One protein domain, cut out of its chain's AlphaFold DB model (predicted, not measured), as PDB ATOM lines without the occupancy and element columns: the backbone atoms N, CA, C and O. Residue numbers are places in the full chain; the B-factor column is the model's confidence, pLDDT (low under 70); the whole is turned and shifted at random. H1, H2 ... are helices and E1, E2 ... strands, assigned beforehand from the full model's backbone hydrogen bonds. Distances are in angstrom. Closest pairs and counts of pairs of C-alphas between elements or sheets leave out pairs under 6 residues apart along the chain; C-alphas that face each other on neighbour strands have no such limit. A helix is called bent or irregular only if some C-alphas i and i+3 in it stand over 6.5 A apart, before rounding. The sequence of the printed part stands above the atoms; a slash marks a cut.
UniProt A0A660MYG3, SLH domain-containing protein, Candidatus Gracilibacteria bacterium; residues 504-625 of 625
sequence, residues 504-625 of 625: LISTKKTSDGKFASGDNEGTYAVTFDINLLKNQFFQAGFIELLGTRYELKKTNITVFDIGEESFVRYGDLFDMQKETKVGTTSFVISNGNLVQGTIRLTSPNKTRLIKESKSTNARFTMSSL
ATOM      1  N   LEU A 504     177.196 259.353 163.636       76.25
ATOM      2  CA  LEU A 504     178.348 259.981 162.990       76.25
ATOM      3  C   LEU A 504     179.371 260.522 163.994       76.25
ATOM      4  O   LEU A 504     180.568 260.479 163.718       76.25
ATOM      5  N   ILE A 505     178.901 261.078 165.113       83.81
ATOM      6  CA  ILE A 505     179.725 261.746 166.130       83.81
ATOM      7  C   ILE A 505     179.220 261.368 167.509       83.81
ATOM      8  O   ILE A 505     178.010 261.396 167.729       83.81
ATOM      9  N   SER A 506     180.148 261.127 168.432       84.12
ATOM     10  CA  SER A 506     179.845 260.979 169.855       84.12
ATOM     11  C   SER A 506     180.911 261.602 170.753       84.12
ATOM     12  O   SER A 506     182.099 261.658 170.421       84.12
ATOM     13  N   THR A 507     180.483 262.100 171.909       84.38
ATOM     14  CA  THR A 507     181.357 262.616 172.963       84.38
ATOM     15  C   THR A 507     181.868 261.481 173.836       84.38
ATOM     16  O   THR A 507     181.110 260.695 174.406       84.38
ATOM     17  N   LYS A 508     183.193 261.382 173.965       80.56
ATOM     18  CA  LYS A 508     183.816 260.293 174.709       80.56
ATOM     19  C   LYS A 508     183.526 260.438 176.199       80.56
ATOM     20  O   LYS A 508     183.694 261.518 176.767       80.56
ATOM     21  N   LYS A 509     183.212 259.318 176.850       76.69
ATOM     22  CA  LYS A 509     183.164 259.211 178.311       76.69
ATOM     23  C   LYS A 509     184.378 258.468 178.871       76.69
ATOM     24  O   LYS A 509     184.941 257.586 178.220       76.69
ATOM     25  N   THR A 510     184.815 258.859 180.059       72.44
ATOM     26  CA  THR A 510     185.790 258.140 180.884       72.44
ATOM     27  C   THR A 510     185.107 256.987 181.628       72.44
ATOM     28  O   THR A 510     183.881 256.866 181.622       72.44
ATOM     29  N   SER A 511     185.890 256.099 182.244       69.69
ATOM     30  CA  SER A 511     185.376 254.920 182.962       69.69
ATOM     31  C   SER A 511     184.465 255.264 184.146       69.69
ATOM     32  O   SER A 511     183.667 254.434 184.561       69.69
ATOM     33  N   ASP A 512     184.558 256.486 184.668       72.31
ATOM     34  CA  ASP A 512     183.695 257.061 185.705       72.31
ATOM     35  C   ASP A 512     182.440 257.762 185.136       72.31
ATOM     36  O   ASP A 512     181.700 258.412 185.871       72.31
ATOM     37  N   GLY A 513     182.191 257.663 183.825       72.06
ATOM     38  CA  GLY A 513     180.997 258.192 183.161       72.06
ATOM     39  C   GLY A 513     181.021 259.693 182.851       72.06
ATOM     40  O   GLY A 513     180.084 260.192 182.221       72.06
ATOM     41  N   LYS A 514     182.080 260.416 183.235       80.75
ATOM     42  CA  LYS A 514     182.274 261.834 182.884       80.75
ATOM     43  C   LYS A 514     182.720 261.989 181.432       80.75
ATOM     44  O   LYS A 514     183.237 261.052 180.834       80.75
ATOM     45  N   PHE A 515     182.532 263.170 180.844       84.12
ATOM     46  CA  PHE A 515     183.062 263.446 179.506       84.12
ATOM     47  C   PHE A 515     184.578 263.614 179.555       84.12
ATOM     48  O   PHE A 515     185.106 264.346 180.390       84.12
ATOM     49  N   ALA A 516     185.272 262.941 178.643       81.06
ATOM     50  CA  ALA A 516     186.717 263.015 178.533       81.06
ATOM     51  C   ALA A 516     187.150 264.383 177.988       81.06
ATOM     52  O   ALA A 516     186.600 264.864 176.992       81.06
ATOM     53  N   SER A 517     188.170 264.978 178.604       83.69
ATOM     54  CA  SER A 517     188.791 266.210 178.113       83.69
ATOM     55  C   SER A 517     189.488 265.991 176.765       83.69
ATOM     56  O   SER A 517     190.024 264.911 176.499       83.69
ATOM     57  N   GLY A 518     189.460 267.017 175.915       80.12
ATOM     58  CA  GLY A 518     190.234 267.088 174.675       80.12
ATOM     59  C   GLY A 518     191.669 267.568 174.913       80.12
ATOM     60  O   GLY A 518     192.177 267.497 176.030       80.12
ATOM     61  N   ASP A 519     192.328 268.067 173.863       76.38
ATOM     62  CA  ASP A 519     193.752 268.451 173.933       76.38
ATOM     63  C   ASP A 519     194.041 269.658 174.833       76.38
ATOM     64  O   ASP A 519     195.156 269.799 175.327       76.38
ATOM     65  N   ASN A 520     193.060 270.545 175.010       80.25
ATOM     66  CA  ASN A 520     193.189 271.734 175.847       80.25
ATOM     67  C   ASN A 520     192.135 271.719 176.957       80.25
ATOM     68  O   ASN A 520     191.054 271.137 176.813       80.25
ATOM     69  N   GLU A 521     192.421 272.422 178.046       76.19
ATOM     70  CA  GLU A 521     191.462 272.638 179.125       76.19
ATOM     71  C   GLU A 521     190.169 273.285 178.589       76.19
ATOM     72  O   GLU A 521     190.203 274.159 177.721       76.19
ATOM     73  N   GLY A 522     189.010 272.798 179.042       78.38
ATOM     74  CA  GLY A 522     187.699 273.253 178.556       78.38
ATOM     75  C   GLY A 522     187.257 272.683 177.198       78.38
ATOM     76  O   GLY A 522     186.220 273.095 176.675       78.38
ATOM     77  N   THR A 523     188.002 271.733 176.621       87.50
ATOM     78  CA  THR A 523     187.612 271.011 175.395       87.50
ATOM     79  C   THR A 523     187.216 269.567 175.687       87.50
ATOM     80  O   THR A 523     187.594 269.014 176.719       87.50
ATOM     81  N   TYR A 524     186.471 268.939 174.777       86.31
ATOM     82  CA  TYR A 524     185.989 267.563 174.919       86.31
ATOM     83  C   TYR A 524     186.565 266.660 173.834       86.31
ATOM     84  O   TYR A 524     186.646 267.057 172.671       86.31
ATOM     85  N   ALA A 525     186.918 265.430 174.190       80.81
ATOM     86  CA  ALA A 525     187.285 264.415 173.215       80.81
ATOM     87  C   ALA A 525     186.025 263.862 172.536       80.81
ATOM     88  O   ALA A 525     185.078 263.441 173.204       80.81
ATOM     89  N   VAL A 526     186.030 263.827 171.206       81.94
ATOM     90  CA  VAL A 526     184.939 263.290 170.389       81.94
ATOM     91  C   VAL A 526     185.454 262.258 169.393       81.94
ATOM     92  O   VAL A 526     186.603 262.302 168.937       81.94
ATOM     93  N   THR A 527     184.590 261.309 169.072       72.00
ATOM     94  CA  THR A 527     184.817 260.231 168.110       72.00
ATOM     95  C   THR A 527     183.950 260.429 166.879       72.00
ATOM     96  O   THR A 527     182.851 260.969 166.976       72.00
ATOM     97  N   PHE A 528     184.461 259.997 165.725       71.75
ATOM     98  CA  PHE A 528     183.784 260.099 164.435       71.75
ATOM     99  C   PHE A 528     183.713 258.744 163.744       71.75
ATOM    100  O   PHE A 528     184.739 258.072 163.608       71.75
ATOM    101  N   ASP A 529     182.544 258.402 163.205       66.94
ATOM    102  CA  ASP A 529     182.451 257.372 162.174       66.94
ATOM    103  C   ASP A 529     182.781 257.984 160.808       66.94
ATOM    104  O   ASP A 529     181.934 258.432 160.030       66.94
ATOM    105  N   ILE A 530     184.077 257.994 160.514       58.62
ATOM    106  CA  ILE A 530     184.625 258.506 159.262       58.62
ATOM    107  C   ILE A 530     184.070 257.731 158.047       58.62
ATOM    108  O   ILE A 530     183.997 258.280 156.952       58.62
ATOM    109  N   ASN A 531     183.628 256.481 158.201       53.00
ATOM    110  CA  ASN A 531     183.103 255.700 157.077       53.00
ATOM    111  C   ASN A 531     181.686 256.112 156.709       53.00
ATOM    112  O   ASN A 531     181.363 256.212 155.527       53.00
ATOM    113  N   LEU A 532     180.862 256.393 157.718       60.91
ATOM    114  CA  LEU A 532     179.548 256.989 157.520       60.91
ATOM    115  C   LEU A 532     179.677 258.367 156.855       60.91
ATOM    116  O   LEU A 532     178.931 258.692 155.932       60.91
ATOM    117  N   LEU A 533     180.698 259.134 157.252       62.41
ATOM    118  CA  LEU A 533     181.029 260.424 156.650       62.41
ATOM    119  C   LEU A 533     181.454 260.307 155.174       62.41
ATOM    120  O   LEU A 533     181.058 261.140 154.354       62.41
ATOM    121  N   LYS A 534     182.232 259.271 154.831       53.69
ATOM    122  CA  LYS A 534     182.657 258.930 153.459       53.69
ATOM    123  C   LYS A 534     181.543 258.366 152.594       53.69
ATOM    124  O   LYS A 534     181.600 258.493 151.377       53.69
ATOM    125  N   ASN A 535     180.533 257.741 153.192       53.97
ATOM    126  CA  ASN A 535     179.468 257.110 152.433       53.97
ATOM    127  C   ASN A 535     178.631 258.175 151.708       53.97
ATOM    128  O   ASN A 535     177.808 258.872 152.303       53.97
ATOM    129  N   GLN A 536     178.824 258.312 150.399       47.53
ATOM    130  CA  GLN A 536     178.087 259.267 149.573       47.53
ATOM    131  C   GLN A 536     176.563 259.033 149.574       47.53
ATOM    132  O   GLN A 536     175.802 259.999 149.448       47.53
ATOM    133  N   PHE A 537     176.124 257.796 149.843       43.50
ATOM    134  CA  PHE A 537     174.719 257.400 149.993       43.50
ATOM    135  C   PHE A 537     174.147 257.648 151.395       43.50
ATOM    136  O   PHE A 537     172.960 257.421 151.612       43.50
ATOM    137  N   PHE A 538     174.951 258.117 152.355       58.47
ATOM    138  CA  PHE A 538     174.454 258.504 153.673       58.47
ATOM    139  C   PHE A 538     173.473 259.673 153.545       58.47
ATOM    140  O   PHE A 538     173.891 260.791 153.240       58.47
ATOM    141  N   GLN A 539     172.186 259.406 153.774       55.84
ATOM    142  CA  GLN A 539     171.118 260.411 153.738       55.84
ATOM    143  C   GLN A 539     170.801 260.963 155.130       55.84
ATOM    144  O   GLN A 539     170.562 262.159 155.273       55.84
ATOM    145  N   ALA A 540     170.828 260.110 156.157       67.94
ATOM    146  CA  ALA A 540     170.522 260.498 157.526       67.94
ATOM    147  C   ALA A 540     171.216 259.599 158.560       67.94
ATOM    148  O   ALA A 540     171.509 258.431 158.290       67.94
ATOM    149  N   GLY A 541     171.452 260.148 159.749       76.25
ATOM    150  CA  GLY A 541     172.039 259.466 160.901       76.25
ATOM    151  C   GLY A 541     171.921 260.313 162.160       76.25
ATOM    152  O   GLY A 541     171.006 261.122 162.273       76.25
ATOM    153  N   PHE A 542     172.844 260.148 163.105       81.31
ATOM    154  CA  PHE A 542     172.767 260.805 164.409       81.31
ATOM    155  C   PHE A 542     174.072 261.485 164.797       81.31
ATOM    156  O   PHE A 542     175.156 261.043 164.421       81.31
ATOM    157  N   ILE A 543     173.964 262.552 165.578       86.38
ATOM    158  CA  ILE A 543     175.088 263.202 166.248       86.38
ATOM    159  C   ILE A 543     174.764 263.282 167.738       86.38
ATOM    160  O   ILE A 543     173.720 263.806 168.119       86.38
ATOM    161  N   GLU A 544     175.666 262.785 168.577       87.62
ATOM    162  CA  GLU A 544     175.603 262.885 170.031       87.62
ATOM    163  C   GLU A 544     176.614 263.932 170.522       87.62
ATOM    164  O   GLU A 544     177.805 263.874 170.211       87.62
ATOM    165  N   LEU A 545     176.121 264.917 171.276       86.00
ATOM    166  CA  LEU A 545     176.915 265.984 171.879       86.00
ATOM    167  C   LEU A 545     176.550 266.147 173.358       86.00
ATOM    168  O   LEU A 545     175.470 266.640 173.690       86.00
ATOM    169  N   LEU A 546     177.498 265.835 174.245       85.25
ATOM    170  CA  LEU A 546     177.421 266.080 175.691       85.25
ATOM    171  C   LEU A 546     176.159 265.491 176.342       85.25
ATOM    172  O   LEU A 546     175.530 266.101 177.204       85.25
ATOM    173  N   GLY A 547     175.797 264.284 175.930       79.94
ATOM    174  CA  GLY A 547     174.636 263.517 176.362       79.94
ATOM    175  C   GLY A 547     173.360 263.795 175.568       79.94
ATOM    176  O   GLY A 547     172.353 263.143 175.834       79.94
ATOM    177  N   THR A 548     173.370 264.735 174.618       84.19
ATOM    178  CA  THR A 548     172.189 265.092 173.815       84.19
ATOM    179  C   THR A 548     172.329 264.577 172.391       84.19
ATOM    180  O   THR A 548     173.339 264.834 171.737       84.19
ATOM    181  N   ARG A 549     171.301 263.887 171.891       84.19
ATOM    182  CA  ARG A 549     171.285 263.312 170.543       84.19
ATOM    183  C   ARG A 549     170.439 264.147 169.589       84.19
ATOM    184  O   ARG A 549     169.343 264.577 169.938       84.19
ATOM    185  N   TYR A 550     170.949 264.322 168.379       84.75
ATOM    186  CA  TYR A 550     170.297 265.023 167.281       84.75
ATOM    187  C   TYR A 550     170.216 264.102 166.070       84.75
ATOM    188  O   TYR A 550     171.156 263.351 165.793       84.75
ATOM    189  N   GLU A 551     169.122 264.189 165.321       81.69
ATOM    190  CA  GLU A 551     169.052 263.585 163.996       81.69
ATOM    191  C   GLU A 551     169.825 264.474 163.012       81.69
ATOM    192  O   GLU A 551     169.642 265.688 162.975       81.69
ATOM    193  N   LEU A 552     170.713 263.876 162.225       84.94
ATOM    194  CA  LEU A 552     171.476 264.528 161.171       84.94
ATOM    195  C   LEU A 552     170.900 264.120 159.820       84.94
ATOM    196  O   LEU A 552     170.926 262.939 159.483       84.94
ATOM    197  N   LYS A 553     170.489 265.091 159.007       78.62
ATOM    198  CA  LYS A 553     170.099 264.872 157.606       78.62
ATOM    199  C   LYS A 553     171.128 265.510 156.684       78.62
ATOM    200  O   LYS A 553     171.477 266.678 156.853       78.62
ATOM    201  N   LYS A 554     171.637 264.749 155.712       76.38
ATOM    202  CA  LYS A 554     172.527 265.264 154.663       76.38
ATOM    203  C   LYS A 554     171.774 266.333 153.874       76.38
ATOM    204  O   LYS A 554     170.659 266.090 153.425       76.38
ATOM    205  N   THR A 555     172.403 267.486 153.666       74.62
ATOM    206  CA  THR A 555     171.854 268.542 152.803       74.62
ATOM    207  C   THR A 555     172.602 268.617 151.485       74.62
ATOM    208  O   THR A 555     171.990 268.544 150.427       74.62
ATOM    209  N   ASN A 556     173.930 268.728 151.531       68.50
ATOM    210  CA  ASN A 556     174.750 268.834 150.329       68.50
ATOM    211  C   ASN A 556     176.176 268.305 150.555       68.50
ATOM    212  O   ASN A 556     176.622 268.143 151.693       68.50
ATOM    213  N   ILE A 557     176.898 268.044 149.467       64.12
ATOM    214  CA  ILE A 557     178.329 267.733 149.463       64.12
ATOM    215  C   ILE A 557     179.012 268.602 148.406       64.12
ATOM    216  O   ILE A 557     178.516 268.736 147.292       64.12
ATOM    217  N   THR A 558     180.171 269.156 148.745       52.75
ATOM    218  CA  THR A 558     181.043 269.874 147.811       52.75
ATOM    219  C   THR A 558     182.383 269.159 147.749       52.75
ATOM    220  O   THR A 558     183.095 269.127 148.744       52.75
ATOM    221  N   VAL A 559     182.720 268.548 146.616       45.53
ATOM    222  CA  VAL A 559     183.942 267.746 146.449       45.53
ATOM    223  C   VAL A 559     185.106 268.632 145.994       45.53
ATOM    224  O   VAL A 559     184.930 269.495 145.137       45.53
ATOM    225  N   PHE A 560     186.287 268.433 146.583       39.03
ATOM    226  CA  PHE A 560     187.509 269.207 146.325       39.03
ATOM    227  C   PHE A 560     188.635 268.387 145.699       39.03
ATOM    228  O   PHE A 560     189.611 268.981 145.242       39.03
ATOM    229  N   ASP A 561     188.529 267.056 145.682       33.09
ATOM    230  CA  ASP A 561     189.498 266.212 144.995       33.09
ATOM    231  C   ASP A 561     188.898 265.287 143.940       33.09
ATOM    232  O   ASP A 561     187.710 264.989 143.857       33.09
ATOM    233  N   ILE A 562     189.817 264.831 143.107       31.25
ATOM    234  CA  ILE A 562     189.595 264.024 141.925       31.25
ATOM    235  C   ILE A 562     189.237 262.557 142.213       31.25
ATOM    236  O   ILE A 562     189.019 261.829 141.242       31.25
ATOM    237  N   GLY A 563     189.251 262.129 143.479       37.78
ATOM    238  CA  GLY A 563     188.969 260.760 143.923       37.78
ATOM    239  C   GLY A 563     187.678 260.629 144.737       37.78
ATOM    240  O   GLY A 563     187.401 259.544 145.228       37.78
ATOM    241  N   GLU A 564     186.911 261.716 144.895       44.81
ATOM    242  CA  GLU A 564     185.784 261.814 145.840       44.81
ATOM    243  C   GLU A 564     186.184 261.570 147.311       44.81
ATOM    244  O   GLU A 564     185.340 261.323 148.174       44.81
ATOM    245  N   GLU A 565     187.474 261.666 147.634       44.59
ATOM    246  CA  GLU A 565     188.013 261.399 148.967       44.59
ATOM    247  C   GLU A 565     188.174 262.680 149.794       44.59
ATOM    248  O   GLU A 565     188.253 262.615 151.023       44.59
ATOM    249  N   SER A 566     188.174 263.848 149.152       49.84
ATOM    250  CA  SER A 566     188.209 265.159 149.791       49.84
ATOM    251  C   SER A 566     186.973 265.947 149.405       49.84
ATOM    252  O   SER A 566     186.766 266.275 148.241       49.84
ATOM    253  N   PHE A 567     186.144 266.276 150.382       56.97
ATOM    254  CA  PHE A 567     184.885 266.977 150.179       56.97
ATOM    255  C   PHE A 567     184.444 267.656 151.471       56.97
ATOM    256  O   PHE A 567     184.844 267.258 152.559       56.97
ATOM    257  N   VAL A 568     183.586 268.667 151.384       63.09
ATOM    258  CA  VAL A 568     182.859 269.206 152.525       63.09
ATOM    259  C   VAL A 568     181.468 268.620 152.493       63.09
ATOM    260  O   VAL A 568     180.750 268.750 151.504       63.09
ATOM    261  N   ARG A 569     181.075 267.979 153.588       75.19
ATOM    262  CA  ARG A 569     179.713 267.501 153.795       75.19
ATOM    263  C   ARG A 569     178.954 268.478 154.669       75.19
ATOM    264  O   ARG A 569     179.402 268.797 155.771       75.19
ATOM    265  N   TYR A 570     177.788 268.885 154.193       77.06
ATOM    266  CA  TYR A 570     176.839 269.710 154.922       77.06
ATOM    267  C   TYR A 570     175.655 268.864 155.391       77.06
ATOM    268  O   TYR A 570     175.221 267.929 154.708       77.06
ATOM    269  N   GLY A 571     175.119 269.203 156.558       83.44
ATOM    270  CA  GLY A 571     173.908 268.572 157.063       83.44
ATOM    271  C   GLY A 571     173.151 269.441 158.049       83.44
ATOM    272  O   GLY A 571     173.735 270.309 158.696       83.44
ATOM    273  N   ASP A 572     171.860 269.177 158.170       86.44
ATOM    274  CA  ASP A 572     170.957 269.836 159.106       86.44
ATOM    275  C   ASP A 572     170.730 268.949 160.329       86.44
ATOM    276  O   ASP A 572     170.614 267.728 160.205       86.44
ATOM    277  N   LEU A 573     170.675 269.572 161.506       85.88
ATOM    278  CA  LEU A 573     170.379 268.900 162.768       85.88
ATOM    279  C   LEU A 573     168.924 269.117 163.151       85.88
ATOM    280  O   LEU A 573     168.452 270.255 163.127       85.88
ATOM    281  N   PHE A 574     168.256 268.051 163.568       81.50
ATOM    282  CA  PHE A 574     166.878 268.057 164.036       81.50
ATOM    283  C   PHE A 574     166.797 267.553 165.477       81.50
ATOM    284  O   PHE A 574     167.515 266.634 165.883       81.50
ATOM    285  N   ASP A 575     165.922 268.186 166.253       80.50
ATOM    286  CA  ASP A 575     165.510 267.674 167.556       80.50
ATOM    287  C   ASP A 575     164.707 266.386 167.342       80.50
ATOM    288  O   ASP A 575     163.754 266.373 166.567       80.50
ATOM    289  N   MET A 576     165.096 265.302 168.013       74.56
ATOM    290  CA  MET A 576     164.496 263.984 167.788       74.56
ATOM    291  C   MET A 576     163.057 263.852 168.305       74.56
ATOM    292  O   MET A 576     162.372 262.907 167.934       74.56
ATOM    293  N   GLN A 577     162.609 264.744 169.189       70.69
ATOM    294  CA  GLN A 577     161.259 264.710 169.756       70.69
ATOM    295  C   GLN A 577     160.326 265.686 169.044       70.69
ATOM    296  O   GLN A 577     159.139 265.413 168.898       70.69
ATOM    297  N   LYS A 578     160.857 266.839 168.632       75.69
ATOM    298  CA  LYS A 578     160.082 267.928 168.023       75.69
ATOM    299  C   LYS A 578     160.147 267.938 166.500       75.69
ATOM    300  O   LYS A 578     159.392 268.680 165.884       75.69
ATOM    301  N   GLU A 579     161.092 267.203 165.913       75.38
ATOM    302  CA  GLU A 579     161.396 267.184 164.475       75.38
ATOM    303  C   GLU A 579     161.658 268.576 163.872       75.38
ATOM    304  O   GLU A 579     161.580 268.798 162.665       75.38
ATOM    305  N   THR A 580     162.015 269.547 164.712       84.94
ATOM    306  CA  THR A 580     162.364 270.901 164.285       84.94
ATOM    307  C   THR A 580     163.855 270.997 164.010       84.94
ATOM    308  O   THR A 580     164.660 270.461 164.774       84.94
ATOM    309  N   LYS A 581     164.241 271.742 162.970       89.25
ATOM    310  CA  LYS A 581     165.648 272.054 162.701       89.25
ATOM    311  C   LYS A 581     166.230 272.892 163.845       89.25
ATOM    312  O   LYS A 581     165.744 273.982 164.130       89.25
ATOM    313  N   VAL A 582     167.294 272.393 164.468       89.88
ATOM    314  CA  VAL A 582     167.980 272.999 165.625       89.88
ATOM    315  C   VAL A 582     169.448 273.316 165.362       89.88
ATOM    316  O   VAL A 582     170.148 273.785 166.261       89.88
ATOM    317  N   GLY A 583     169.943 273.067 164.150       89.62
ATOM    318  CA  GLY A 583     171.316 273.404 163.810       89.62
ATOM    319  C   GLY A 583     171.761 272.979 162.421       89.62
ATOM    320  O   GLY A 583     170.986 272.469 161.613       89.62
ATOM    321  N   THR A 584     173.046 273.198 162.163       89.88
ATOM    322  CA  THR A 584     173.733 272.826 160.921       89.88
ATOM    323  C   THR A 584     175.122 272.288 161.220       89.88
ATOM    324  O   THR A 584     175.759 272.692 162.196       89.88
ATOM    325  N   THR A 585     175.627 271.445 160.331       86.94
ATOM    326  CA  THR A 585     176.972 270.881 160.385       86.94
ATOM    327  C   THR A 585     177.704 271.092 159.068       86.94
ATOM    328  O   THR A 585     177.092 271.101 157.997       86.94
ATOM    329  N   SER A 586     179.021 271.256 159.150       81.81
ATOM    330  CA  SER A 586     179.921 271.217 158.001       81.81
ATOM    331  C   SER A 586     181.184 270.452 158.371       81.81
ATOM    332  O   SER A 586     181.884 270.846 159.305       81.81
ATOM    333  N   PHE A 587     181.497 269.397 157.633       79.12
ATOM    334  CA  PHE A 587     182.685 268.576 157.840       79.12
ATOM    335  C   PHE A 587     183.574 268.674 156.616       79.12
ATOM    336  O   PHE A 587     183.102 268.369 155.532       79.12
ATOM    337  N   VAL A 588     184.826 269.086 156.784       67.00
ATOM    338  CA  VAL A 588     185.870 269.078 155.756       67.00
ATOM    339  C   VAL A 588     186.569 267.728 155.821       67.00
ATOM    340  O   VAL A 588     187.221 267.414 156.816       67.00
ATOM    341  N   ILE A 589     186.429 266.932 154.771       62.59
ATOM    342  CA  ILE A 589     187.088 265.647 154.587       62.59
ATOM    343  C   ILE A 589     188.213 265.871 153.579       62.59
ATOM    344  O   ILE A 589     188.003 266.545 152.571       62.59
ATOM    345  N   SER A 590     189.398 265.320 153.836       50.41
ATOM    346  CA  SER A 590     190.474 265.247 152.852       50.41
ATOM    347  C   SER A 590     191.171 263.895 152.871       50.41
ATOM    348  O   SER A 590     191.529 263.406 153.943       50.41
ATOM    349  N   ASN A 591     191.338 263.280 151.695       49.53
ATOM    350  CA  ASN A 591     191.882 261.926 151.517       49.53
ATOM    351  C   ASN A 591     191.224 260.916 152.470       49.53
ATOM    352  O   ASN A 591     191.870 260.098 153.126       49.53
ATOM    353  N   GLY A 592     189.916 261.072 152.658       49.31
ATOM    354  CA  GLY A 592     189.129 260.258 153.549       49.31
ATOM    355  C   GLY A 592     189.380 260.464 155.050       49.31
ATOM    356  O   GLY A 592     188.984 259.623 155.852       49.31
ATOM    357  N   ASN A 593     190.001 261.554 155.471       54.03
ATOM    358  CA  ASN A 593     190.136 261.898 156.882       54.03
ATOM    359  C   ASN A 593     189.365 263.178 157.172       54.03
ATOM    360  O   ASN A 593     189.332 264.089 156.349       54.03
ATOM    361  N   LEU A 594     188.728 263.258 158.338       62.00
ATOM    362  CA  LEU A 594     188.135 264.514 158.779       62.00
ATOM    363  C   LEU A 594     189.271 265.485 159.126       62.00
ATOM    364  O   LEU A 594     190.044 265.227 160.037       62.00
ATOM    365  N   VAL A 595     189.355 266.606 158.416       60.03
ATOM    366  CA  VAL A 595     190.321 267.681 158.686       60.03
ATOM    367  C   VAL A 595     189.766 268.616 159.757       60.03
ATOM    368  O   VAL A 595     190.445 268.985 160.716       60.03
ATOM    369  N   GLN A 596     188.500 269.004 159.601       72.94
ATOM    370  CA  GLN A 596     187.823 269.924 160.507       72.94
ATOM    371  C   GLN A 596     186.307 269.752 160.412       72.94
ATOM    372  O   GLN A 596     185.759 269.585 159.328       72.94
ATOM    373  N   GLY A 597     185.611 269.857 161.537       79.88
ATOM    374  CA  GLY A 597     184.156 269.934 161.608       79.88
ATOM    375  C   GLY A 597     183.697 271.228 162.269       79.88
ATOM    376  O   GLY A 597     184.359 271.751 163.159       79.88
ATOM    377  N   THR A 598     182.549 271.748 161.854       83.00
ATOM    378  CA  THR A 598     181.843 272.821 162.560       83.00
ATOM    379  C   THR A 598     180.409 272.385 162.787       83.00
ATOM    380  O   THR A 598     179.739 271.959 161.850       83.00
ATOM    381  N   ILE A 599     179.939 272.507 164.023       87.00
ATOM    382  CA  ILE A 599     178.539 272.295 164.389       87.00
ATOM    383  C   ILE A 599     178.004 273.607 164.946       87.00
ATOM    384  O   ILE A 599     178.608 274.200 165.836       87.00
ATOM    385  N   ARG A 600     176.874 274.072 164.419       86.38
ATOM    386  CA  ARG A 600     176.176 275.270 164.892       86.38
ATOM    387  C   ARG A 600     174.801 274.860 165.381       86.38
ATOM    388  O   ARG A 600     173.988 274.429 164.569       86.38
ATOM    389  N   LEU A 601     174.561 274.984 166.680       85.62
ATOM    390  CA  LEU A 601     173.237 274.821 167.273       85.62
ATOM    391  C   LEU A 601     172.567 276.188 167.359       85.62
ATOM    392  O   LEU A 601     173.196 277.160 167.773       85.62
ATOM    393  N   THR A 602     171.303 276.263 166.957       81.25
ATOM    394  CA  THR A 602     170.511 277.499 166.943       81.25
ATOM    395  C   THR A 602     169.982 277.837 168.335       81.25
ATOM    396  O   THR A 602     169.856 279.009 168.679       81.25
ATOM    397  N   SER A 603     169.713 276.819 169.162       68.06
ATOM    398  CA  SER A 603     169.287 276.983 170.552       68.06
ATOM    399  C   SER A 603     169.842 275.852 171.429       68.06
ATOM    400  O   SER A 603     169.488 274.695 171.210       68.06
ATOM    401  N   PRO A 604     170.711 276.152 172.414       68.56
ATOM    402  CA  PRO A 604     171.359 277.450 172.634       68.56
ATOM    403  C   PRO A 604     172.277 277.819 171.454       68.56
ATOM    404  O   PRO A 604     172.896 276.925 170.882       68.56
ATOM    405  N   ASN A 605     172.394 279.115 171.117       75.81
ATOM    406  CA  ASN A 605     173.269 279.599 170.038       75.81
ATOM    407  C   ASN A 605     174.739 279.292 170.363       75.81
ATOM    408  O   ASN A 605     175.419 280.051 171.055       75.81
ATOM    409  N   LYS A 606     175.203 278.126 169.925       82.25
ATOM    410  CA  LYS A 606     176.501 277.567 170.283       82.25
ATOM    411  C   LYS A 606     177.159 277.043 169.026       82.25
ATOM    412  O   LYS A 606     176.654 276.126 168.378       82.25
ATOM    413  N   THR A 607     178.329 277.593 168.723       85.38
ATOM    414  CA  THR A 607     179.205 277.031 167.700       85.38
ATOM    415  C   THR A 607     180.222 276.118 168.372       85.38
ATOM    416  O   THR A 607     180.770 276.418 169.436       85.38
ATOM    417  N   ARG A 608     180.430 274.951 167.780       85.00
ATOM    418  CA  ARG A 608     181.410 273.959 168.196       85.00
ATOM    419  C   ARG A 608     182.355 273.708 167.042       85.00
ATOM    420  O   ARG A 608     181.916 273.428 165.926       85.00
ATOM    421  N   LEU A 609     183.642 273.823 167.327       86.69
ATOM    422  CA  LEU A 609     184.706 273.512 166.393       86.69
ATOM    423  C   LEU A 609     185.256 272.140 166.730       86.69
ATOM    424  O   LEU A 609     185.534 271.853 167.888       86.69
ATOM    425  N   ILE A 610     185.417 271.312 165.713       83.38
ATOM    426  CA  ILE A 610     185.967 269.973 165.827       83.38
ATOM    427  C   ILE A 610     187.236 269.945 164.992       83.38
ATOM    428  O   ILE A 610     187.207 270.273 163.807       83.38
ATOM    429  N   LYS A 611     188.347 269.560 165.604       78.06
ATOM    430  CA  LYS A 611     189.644 269.427 164.934       78.06
ATOM    431  C   LYS A 611     190.306 268.131 165.337       78.06
ATOM    432  O   LYS A 611     190.016 267.606 166.407       78.06
ATOM    433  N   GLU A 612     191.170 267.620 164.476       66.38
ATOM    434  CA  GLU A 612     192.002 266.467 164.802       66.38
ATOM    435  C   GLU A 612     192.794 266.733 166.086       66.38
ATOM    436  O   GLU A 612     193.263 267.851 166.328       66.38
ATOM    437  N   SER A 613     192.882 265.714 166.939       63.12
ATOM    438  CA  SER A 613     193.640 265.820 168.172       63.12
ATOM    439  C   SER A 613     195.127 265.947 167.856       63.12
ATOM    440  O   SER A 613     195.682 265.160 167.094       63.12
ATOM    441  N   LYS A 614     195.819 266.881 168.514       65.44
ATOM    442  CA  LYS A 614     197.282 267.024 168.377       65.44
ATOM    443  C   LYS A 614     198.044 265.780 168.846       65.44
ATOM    444  O   LYS A 614     199.195 265.586 168.470       65.44
ATOM    445  N   SER A 615     197.412 264.968 169.695       50.00
ATOM    446  CA  SER A 615     198.003 263.765 170.284       50.00
ATOM    447  C   SER A 615     197.742 262.491 169.474       50.00
ATOM    448  O   SER A 615     198.429 261.491 169.678       50.00
ATOM    449  N   THR A 616     196.746 262.483 168.577       45.66
ATOM    450  CA  THR A 616     196.373 261.290 167.805       45.66
ATOM    451  C   THR A 616     195.488 261.614 166.600       45.66
ATOM    452  O   THR A 616     194.523 262.362 166.708       45.66
ATOM    453  N   ASN A 617     195.739 260.925 165.485       44.09
ATOM    454  CA  ASN A 617     194.917 260.983 164.273       44.09
ATOM    455  C   ASN A 617     193.598 260.194 164.339       44.09
ATOM    456  O   ASN A 617     192.818 260.171 163.391       44.09
ATOM    457  N   ALA A 618     193.338 259.519 165.459       44.44
ATOM    458  CA  ALA A 618     192.130 258.723 165.664       44.44
ATOM    459  C   ALA A 618     191.071 259.437 166.520       44.44
ATOM    460  O   ALA A 618     190.019 258.858 166.794       44.44
ATOM    461  N   ARG A 619     191.352 260.650 167.013       62.78
ATOM    462  CA  ARG A 619     190.437 261.399 167.884       62.78
ATOM    463  C   ARG A 619     190.340 262.839 167.442       62.78
ATOM    464  O   ARG A 619     191.265 263.387 166.852       62.78
ATOM    465  N   PHE A 620     189.229 263.449 167.816       71.62
ATOM    466  CA  PHE A 620     188.977 264.846 167.556       71.62
ATOM    467  C   PHE A 620     188.739 265.575 168.869       71.62
ATOM    468  O   PHE A 620     188.173 265.034 169.818       71.62
ATOM    469  N   THR A 621     189.186 266.816 168.917       80.50
ATOM    470  CA  THR A 621     188.931 267.741 170.008       80.50
ATOM    471  C   THR A 621     187.788 268.654 169.590       80.50
ATOM    472  O   THR A 621     187.867 269.332 168.564       80.50
ATOM    473  N   MET A 622     186.725 268.670 170.391       88.50
ATOM    474  CA  MET A 622     185.615 269.603 170.266       88.50
ATOM    475  C   MET A 622     185.797 270.764 171.247       88.50
ATOM    476  O   MET A 622     185.829 270.562 172.462       88.50
ATOM    477  N   SER A 623     185.853 271.987 170.732       86.12
ATOM    478  CA  SER A 623     185.900 273.219 171.521       86.12
ATOM    479  C   SER A 623     184.663 274.079 171.268       86.12
ATOM    480  O   SER A 623     184.053 274.014 170.198       86.12
ATOM    481  N   SER A 624     184.276 274.909 172.242       83.75
ATOM    482  CA  SER A 624     183.399 276.039 171.925       83.75
ATOM    483  C   SER A 624     184.186 277.036 171.086       83.75
ATOM    484  O   SER A 624     185.366 277.266 171.357       83.75
ATOM    485  N   LEU A 625     183.532 277.581 170.066       69.69
ATOM    486  CA  LEU A 625     183.910 278.876 169.512       69.69
ATOM    487  C   LEU A 625     183.317 279.989 170.374       69.69
ATOM    488  O   LEU A 625     182.288 279.706 171.046       69.69
TER     489      LEU A 625
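This is residues 504 to 625 of the 625 residues of the protein "SLH domain-containing protein" of Candidatus Gracilibacteria bacterium (UniProt A0A660MYG3). One antiparallel sheet of nine strands curls into a small, nearly closed barrel, its two edge strands E1 and E3 coming together; E1 and E2 make a short wall facing the broader wall of E8, E7, E6, E5, E4 and E3, with E9 as the turn between. The little helix H1 follows E2 and packs on the sheet beside the strands, and a long loop, residues 508 to 523, joins E1 to E2. The printed part has 122 residues, with named elements in the order E1 E2 H1 E3 E4 E5 E6 E7 E8 E9; across the sheet the order is E1 E2 E9 E8 E7 E6 E5 E4 E3. It is mostly strand and compact, with a radius of gyration of the C-alphas of 14.0 A and spans of 43 by 38 by 24 A.

E1, residues 504 to 507, and E2, residues 524 to 528, form a hairpin, with N 527 and O 506 2.9 A apart. H1, residues 530 to 534, is on the sheet at a height of 5.5 A, over none of its strands; its one O i to N i+4 pair is within hydrogen-bond range. E3, residues 540 to 545, is an edge strand like E1, and their closest C-alphas, of Ser 506 and Glu 544, are 4.7 A apart. A meander, each strand the antiparallel neighbour of the one before, runs from E3 through E4, residues 548 to 559, E5, 567 to 575, E6, 581 to 590, E7, 593 to 602, and E8, 605 to 613, to E9, 616 to 624. Its pairs within hydrogen-bond range include N 550 and O 543 at 2.8 A between E4 and E3, N 585 and O 571 at 2.7 A between E6 and E5, and N 608 and O 599 at 2.8 A between E8 and E7. E2 pairs with E9 over residues 524 to 526, where N 526 and O 620 are 2.8 A apart, and with E1 over residues 526 to 528. This is a folded sheet, bent back on itself into two leaves, with E9 as the hinge. E9 bends by 70 degrees at residue 619.

E1 begins at C-alpha 504, (178.348, 259.981, 162.990). E4, 29.9 A long, ends at C-alpha 559, (183.942, 267.746, 146.449), and bends by 63 degrees at residue 555. E5 measures 26.0 A, E6 27.6 A, E7 27.0 A, E8 24.7 A and E9 20.1 A; E3 measures 16.6 A, E2 13.1 A, E1 10.7 A and H1 6.1 A. E9 ends at C-alpha 624, (183.399, 276.039, 171.925).

The C-alphas farthest apart, of Asp 512 and Ile 562, are 44.7 A apart. The printed part has no cut, and its long link is E1 to E2. Mean pLDDT of the printed part is 71.7; 45 residues are under 70, among them 529 to 540 and 556 to 568.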